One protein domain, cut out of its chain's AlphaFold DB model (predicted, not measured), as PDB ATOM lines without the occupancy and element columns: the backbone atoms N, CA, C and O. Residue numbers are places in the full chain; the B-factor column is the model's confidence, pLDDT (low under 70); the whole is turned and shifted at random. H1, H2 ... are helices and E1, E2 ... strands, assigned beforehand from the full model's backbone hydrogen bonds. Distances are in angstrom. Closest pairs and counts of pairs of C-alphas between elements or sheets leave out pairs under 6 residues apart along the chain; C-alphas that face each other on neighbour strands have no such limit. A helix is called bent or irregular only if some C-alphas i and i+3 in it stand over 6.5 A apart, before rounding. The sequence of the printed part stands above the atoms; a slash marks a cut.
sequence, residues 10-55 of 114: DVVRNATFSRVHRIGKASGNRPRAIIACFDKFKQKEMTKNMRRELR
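What this domain is: This is residues 10 to 55 of the 114 residues of an uncharacterized protein of Oncorhynchus mykiss (UniProt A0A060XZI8). A long two-stranded hairpin, E1 and E2, runs out into a wide loop at its tip, and at its other end helix H2 folds back, making an open V with the hairpin. The short helix H1 sits near the corner of the V, close to the beginning of H2, while residues 48 to 55, of which 48 to 54 belong to H2, stick out free. The printed part has 46 residues, with two named helices and two named strands in the order H1, E1, E2, H2; the sheet's order is E1 - E2, antiparallel, and the class is mixed, helices and strands. The whole is loose, with a radius of gyration of the C-alphas of 12.7 A and spans of 35 by 27 by 16 A.

How they stand to each other: Start with the sheet, where E1, residues 17 to 22, and E2, residues 34 to 38, are antiparallel neighbours and form a hairpin, with 173 degrees between their directions. Look at C-alphas 20 and 36, which face each other at 4.5 A. Between the strands, N 37 and O 19 are within hydrogen-bond range at 2.8 A, and so are N 35 and O 21 at 2.9 A. Move on to H2, residues 41 to 54: its closest C-alpha pair with E2 is Phe 38 and Lys 44, 5.9 A apart. E1 and H2 are apart. H1, residues 10 to 13, is close to H2 but not clearly touching it, the closest C-alphas being those of Val 11 and Gln 43 at 7.6 A. H1 and E2 are apart. In H2, 6 of 10 O i to N i+4 pairs are within hydrogen-bond range, and H1 is too short for such a pair.

Where its parts are: Find C-alpha 17 at (-45.796, -14.708, -24.492); from there E1 runs 13.9 A to C-alpha 22. E2 returns from C-alpha 34 to C-alpha 38, over 12.4 A. H2 begins at C-alpha 41, at (-52.990, -8.151, -20.505), and runs 20.5 A to C-alpha 54, at (-42.035, -12.924, -3.905). H2 is irregular: C-alphas 49 and 52 are 7.1 A apart. H1 spans residues 10 to 13, from C-alpha 10 at (-54.116, -23.685, -15.410).

The domain as a whole: The two C-alphas farthest apart are those of Asp 10 and Gly 28, at 35.7 A. The link from E1 to E2, 11 residues, is long; those from H1 to E1 and from E2 to H2 are tight. The printed part has no cut. The mean pLDDT of the printed part is 90.9, and no printed residue is under 70.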
ATOM      1  N   ASP A  10     -53.472 -24.006 -14.139       86.00
ATOM      2  CA  ASP A  10     -54.116 -23.685 -15.410       86.00
ATOM      3  C   ASP A  10     -53.622 -22.347 -15.977       86.00
ATOM      4  O   ASP A  10     -53.312 -22.263 -17.165       86.00
ATOM      5  N   VAL A  11     -53.461 -21.320 -15.136       84.88
ATOM      6  CA  VAL A  11     -52.940 -20.011 -15.556       84.88
ATOM      7  C   VAL A  11     -51.501 -20.133 -16.043       84.88
ATOM      8  O   VAL A  11     -51.160 -19.556 -17.071       84.88
ATOM      9  N   VAL A  12     -50.669 -20.907 -15.339       87.56
ATOM     10  CA  VAL A  12     -49.265 -21.128 -15.722       87.56
ATOM     11  C   VAL A  12     -49.167 -21.872 -17.054       87.56
ATOM     12  O   VAL A  12     -48.398 -21.466 -17.920       87.56
ATOM     13  N   ARG A  13     -49.961 -22.933 -17.245       89.44
ATOM     14  CA  ARG A  13     -49.958 -23.729 -18.487       89.44
ATOM     15  C   ARG A  13     -50.488 -22.957 -19.695       89.44
ATOM     16  O   ARG A  13     -50.024 -23.185 -20.803       89.44
ATOM     17  N   ASN A  14     -51.428 -22.043 -19.473       91.00
ATOM     18  CA  ASN A  14     -52.053 -21.242 -20.526       91.00
ATOM     19  C   ASN A  14     -51.390 -19.870 -20.725       91.00
ATOM     20  O   ASN A  14     -51.910 -19.050 -21.489       91.00
ATOM     21  N   ALA A  15     -50.306 -19.565 -20.005       89.88
ATOM     22  CA  ALA A  15     -49.588 -18.308 -20.157       89.88
ATOM     23  C   ALA A  15     -48.879 -18.285 -21.514       89.88
ATOM     24  O   ALA A  15     -48.024 -19.125 -21.789       89.88
ATOM     25  N   THR A  16     -49.227 -17.311 -22.351       94.56
ATOM     26  CA  THR A  16     -48.601 -17.136 -23.663       94.56
ATOM     27  C   THR A  16     -47.850 -15.811 -23.720       94.56
ATOM     28  O   THR A  16     -48.249 -14.804 -23.116       94.56
ATOM     29  N   PHE A  17     -46.713 -15.832 -24.411       95.81
ATOM     30  CA  PHE A  17     -45.796 -14.708 -24.492       95.81
ATOM     31  C   PHE A  17     -45.414 -14.450 -25.942       95.81
ATOM     32  O   PHE A  17     -44.929 -15.353 -26.620       95.81
ATOM     33  N   SER A  18     -45.500 -13.195 -26.372       95.62
ATOM     34  CA  SER A  18     -45.043 -12.795 -27.705       95.62
ATOM     35  C   SER A  18     -43.520 -12.724 -27.755       95.62
ATOM     36  O   SER A  18     -42.897 -13.003 -28.776       95.62
ATOM     37  N   ARG A  19     -42.894 -12.300 -26.649       95.75
ATOM     38  CA  ARG A  19     -41.440 -12.126 -26.559       95.75
ATOM     39  C   ARG A  19     -40.949 -12.314 -25.134       95.75
ATOM     40  O   ARG A  19     -41.425 -11.645 -24.218       95.75
ATOM     41  N   VAL A  20     -39.916 -13.135 -24.962       96.75
ATOM     42  CA  VAL A  20     -39.203 -13.294 -23.690       96.75
ATOM     43  C   VAL A  20     -37.710 -13.195 -23.949       96.75
ATOM     44  O   VAL A  20     -37.173 -13.912 -24.787       96.75
ATOM     45  N   HIS A  21     -37.032 -12.281 -23.263       95.06
ATOM     46  CA  HIS A  21     -35.595 -12.085 -23.437       95.06
ATOM     47  C   HIS A  21     -34.946 -11.515 -22.175       95.06
ATOM     48  O   HIS A  21     -35.608 -10.945 -21.305       95.06
ATOM     49  N   ARG A  22     -33.626 -11.681 -22.064       93.75
ATOM     50  CA  ARG A  22     -32.816 -11.079 -20.999       93.75
ATOM     51  C   ARG A  22     -32.354  -9.686 -21.427       93.75
ATOM     52  O   ARG A  22     -31.943  -9.502 -22.570       93.75
ATOM     53  N   ILE A  23     -32.347  -8.738 -20.496       91.88
ATOM     54  CA  ILE A  23     -31.869  -7.366 -20.720       91.88
ATOM     55  C   ILE A  23     -30.628  -7.041 -19.888       91.88
ATOM     56  O   ILE A  23     -30.291  -7.742 -18.933       91.88
ATOM     57  N   GLY A  24     -29.937  -5.961 -20.261       87.50
ATOM     58  CA  GLY A  24     -28.728  -5.488 -19.583       87.50
ATOM     59  C   GLY A  24     -27.489  -6.327 -19.900       87.50
ATOM     60  O   GLY A  24     -27.571  -7.336 -20.600       87.50
ATOM     61  N   LYS A  25     -26.330  -5.903 -19.392       86.50
ATOM     62  CA  LYS A  25     -25.066  -6.643 -19.520       86.50
ATOM     63  C   LYS A  25     -24.990  -7.746 -18.461       86.50
ATOM     64  O   LYS A  25     -25.593  -7.620 -17.396       86.50
ATOM     65  N   ALA A  26     -24.262  -8.822 -18.750       84.00
ATOM     66  CA  ALA A  26     -23.928  -9.806 -17.726       84.00
ATOM     67  C   ALA A  26     -23.083  -9.120 -16.641       84.00
ATOM     68  O   ALA A  26     -22.088  -8.467 -16.946       84.00
ATOM     69  N   SER A  27     -23.520  -9.218 -15.389       79.56
ATOM     70  CA  SER A  27     -22.819  -8.689 -14.220       79.56
ATOM     71  C   SER A  27     -22.546  -9.873 -13.304       79.56
ATOM     72  O   SER A  27     -23.488 -10.584 -12.969       79.56
ATOM     73  N   GLY A  28     -21.275 -10.104 -12.954       81.31
ATOM     74  CA  GLY A  28     -20.766 -11.376 -12.414       81.31
ATOM     75  C   GLY A  28     -21.729 -12.131 -11.493       81.31
ATOM     76  O   GLY A  28     -22.219 -13.192 -11.862       81.31
ATOM     77  N   ASN A  29     -22.061 -11.554 -10.335       84.19
ATOM     78  CA  ASN A  29     -22.865 -12.237  -9.315       84.19
ATOM     79  C   ASN A  29     -24.385 -12.046  -9.430       84.19
ATOM     80  O   ASN A  29     -25.113 -12.552  -8.577       84.19
ATOM     81  N   ARG A  30     -24.901 -11.303 -10.421       84.19
ATOM     82  CA  ARG A  30     -26.347 -11.044 -10.528       84.19
ATOM     83  C   ARG A  30     -26.918 -11.537 -11.854       84.19
ATOM     84  O   ARG A  30     -26.477 -11.085 -12.914       84.19
ATOM     85  N   PRO A  31     -27.952 -12.401 -11.827       89.38
ATOM     86  CA  PRO A  31     -28.607 -12.828 -13.051       89.38
ATOM     87  C   PRO A  31     -29.224 -11.623 -13.771       89.38
ATOM     88  O   PRO A  31     -29.791 -10.720 -13.155       89.38
ATOM     89  N   ARG A  32     -29.131 -11.616 -15.105       91.81
ATOM     90  CA  ARG A  32     -29.720 -10.567 -15.953       91.81
ATOM     91  C   ARG A  32     -31.238 -10.534 -15.779       91.81
ATOM     92  O   ARG A  32     -31.868 -11.589 -15.738       91.81
ATOM     93  N   ALA A  33     -31.842  -9.351 -15.742       92.94
ATOM     94  CA  ALA A  33     -33.298  -9.239 -15.673       92.94
ATOM     95  C   ALA A  33     -33.960  -9.862 -16.919       92.94
ATOM     96  O   ALA A  33     -33.398  -9.816 -18.015       92.94
ATOM     97  N   ILE A  34     -35.144 -10.454 -16.744       95.31
ATOM     98  CA  ILE A  34     -35.976 -10.990 -17.831       95.31
ATOM     99  C   ILE A  34     -37.091  -9.985 -18.118       95.31
ATOM    100  O   ILE A  34     -37.770  -9.548 -17.191       95.31
ATOM    101  N   ILE A  35     -37.309  -9.664 -19.392       95.50
ATOM    102  CA  ILE A  35     -38.554  -9.054 -19.859       95.50
ATOM    103  C   ILE A  35     -39.405 -10.155 -20.479       95.50
ATOM    104  O   ILE A  35     -38.962 -10.834 -21.405       95.50
ATOM    105  N   ALA A  36     -40.633 -10.290 -19.984       95.88
ATOM    106  CA  ALA A  36     -41.655 -11.157 -20.552       95.88
ATOM    107  C   ALA A  36     -42.837 -10.306 -21.033       95.88
ATOM    108  O   ALA A  36     -43.516  -9.654 -20.238       95.88
ATOM    109  N   CYS A  37     -43.059 -10.298 -22.346       95.81
ATOM    110  CA  CYS A  37     -44.203  -9.666 -22.985       95.81
ATOM    111  C   CYS A  37     -45.328 -10.696 -23.075       95.81
ATOM    112  O   CYS A  37     -45.229 -11.641 -23.853       95.81
ATOM    113  N   PHE A  38     -46.356 -10.540 -22.245       95.31
ATOM    114  CA  PHE A  38     -47.544 -11.393 -22.277       95.31
ATOM    115  C   PHE A  38     -48.429 -11.015 -23.462       95.31
ATOM    116  O   PHE A  38     -48.653  -9.827 -23.690       95.31
ATOM    117  N   ASP A  39     -49.017 -12.003 -24.136       95.25
ATOM    118  CA  ASP A  39     -49.999 -11.727 -25.197       95.25
ATOM    119  C   ASP A  39     -51.303 -11.166 -24.623       95.25
ATOM    120  O   ASP A  39     -51.975 -10.335 -25.229       95.25
ATOM    121  N   LYS A  40     -51.677 -11.628 -23.423       93.75
ATOM    122  CA  LYS A  40     -52.923 -11.249 -22.753       93.75
ATOM    123  C   LYS A  40     -52.633 -10.349 -21.559       93.75
ATOM    124  O   LYS A  40     -52.076 -10.790 -20.552       93.75
ATOM    125  N   PHE A  41     -53.130  -9.113 -21.605       92.06
ATOM    126  CA  PHE A  41     -52.990  -8.151 -20.505       92.06
ATOM    127  C   PHE A  41     -53.514  -8.693 -19.161       92.06
ATOM    128  O   PHE A  41     -52.877  -8.516 -18.124       92.06
ATOM    129  N   LYS A  42     -54.627  -9.440 -19.180       91.62
ATOM    130  CA  LYS A  42     -55.209 -10.065 -17.980       91.62
ATOM    131  C   LYS A  42     -54.239 -11.027 -17.281       91.62
ATOM    132  O   LYS A  42     -54.189 -11.052 -16.054       91.62
ATOM    133  N   GLN A  43     -53.452 -11.792 -18.041       92.31
ATOM    134  CA  GLN A  43     -52.459 -12.717 -17.484       92.31
ATOM    135  C   GLN A  43     -51.289 -11.955 -16.854       92.31
ATOM    136  O   GLN A  43     -50.866 -12.278 -15.742       92.31
ATOM    137  N   LYS A  44     -50.823 -10.891 -17.520       92.88
ATOM    138  CA  LYS A  44     -49.798  -9.989 -16.983       92.88
ATOM    139  C   LYS A  44     -50.227  -9.360 -15.657       92.88
ATOM    140  O   LYS A  44     -49.462  -9.390 -14.696       92.88
ATOM    141  N   GLU A  45     -51.442  -8.816 -15.580       92.81
ATOM    142  CA  GLU A  45     -51.949  -8.172 -14.359       92.81
ATOM    143  C   GLU A  45     -52.169  -9.174 -13.222       92.81
ATOM    144  O   GLU A  45     -51.772  -8.907 -12.089       92.81
ATOM    145  N   MET A  46     -52.719 -10.360 -13.510       91.56
ATOM    146  CA  MET A  46     -52.872 -11.421 -12.509       91.56
ATOM    147  C   MET A  46     -51.518 -11.834 -11.915       91.56
ATOM    148  O   MET A  46     -51.359 -11.863 -10.695       91.56
ATOM    149  N   THR A  47     -50.522 -12.070 -12.774       91.69
ATOM    150  CA  THR A  47     -49.156 -12.427 -12.359       91.69
ATOM    151  C   THR A  47     -48.532 -11.313 -11.512       91.69
ATOM    152  O   THR A  47     -47.982 -11.563 -10.440       91.69
ATOM    153  N   LYS A  48     -48.684 -10.056 -11.944       91.56
ATOM    154  CA  LYS A  48     -48.192  -8.877 -11.225       91.56
ATOM    155  C   LYS A  48     -48.849  -8.700  -9.857       91.56
ATOM    156  O   LYS A  48     -48.166  -8.306  -8.913       91.56
ATOM    157  N   ASN A  49     -50.140  -8.989  -9.714       90.38
ATOM    158  CA  ASN A  49     -50.838  -8.874  -8.431       90.38
ATOM    159  C   ASN A  49     -50.289  -9.852  -7.385       90.38
ATOM    160  O   ASN A  49     -50.205  -9.500  -6.206       90.38
ATOM    161  N   MET A  50     -49.818 -11.024  -7.819       90.50
ATOM    162  CA  MET A  50     -49.190 -12.019  -6.943       90.50
ATOM    163  C   MET A  50     -47.747 -11.669  -6.553       90.50
ATOM    164  O   MET A  50     -47.175 -12.321  -5.686       90.50
ATOM    165  N   ARG A  51     -47.145 -10.591  -7.087       90.56
ATOM    166  CA  ARG A  51     -45.745 -10.209  -6.787       90.56
ATOM    167  C   ARG A  51     -45.427 -10.071  -5.295       90.56
ATOM    168  O   ARG A  51     -44.265 -10.139  -4.916       90.56
ATOM    169  N   ARG A  52     -46.437  -9.806  -4.456       88.69
ATOM    170  CA  ARG A  52     -46.270  -9.674  -3.000       88.69
ATOM    171  C   ARG A  52     -45.780 -10.975  -2.362       88.69
ATOM    172  O   ARG A  52     -45.133 -10.910  -1.324       88.69
ATOM    173  N   GLU A  53     -46.050 -12.116  -2.987       90.62
ATOM    174  CA  GLU A  53     -45.595 -13.431  -2.530       90.62
ATOM    175  C   GLU A  53     -44.098 -13.652  -2.759       90.62
ATOM    176  O   GLU A  53     -43.479 -14.412  -2.027       90.62
ATOM    177  N   LEU A  54     -43.486 -12.913  -3.693       90.56
ATOM    178  CA  LEU A  54     -42.035 -12.924  -3.905       90.56
ATOM    179  C   LEU A  54     -41.269 -12.180  -2.799       90.56
ATOM    180  O   LEU A  54     -40.040 -12.109  -2.828       90.56
ATOM    181  N   ARG A  55     -41.969 -11.595  -1.818       88.19
ATOM    182  CA  ARG A  55     -41.324 -10.962  -0.666       88.19
ATOM    183  C   ARG A  55     -40.501 -12.010   0.089       88.19
ATOM    184  O   ARG A  55     -40.998 -13.089   0.380       88.19
TER     185      ARG A  55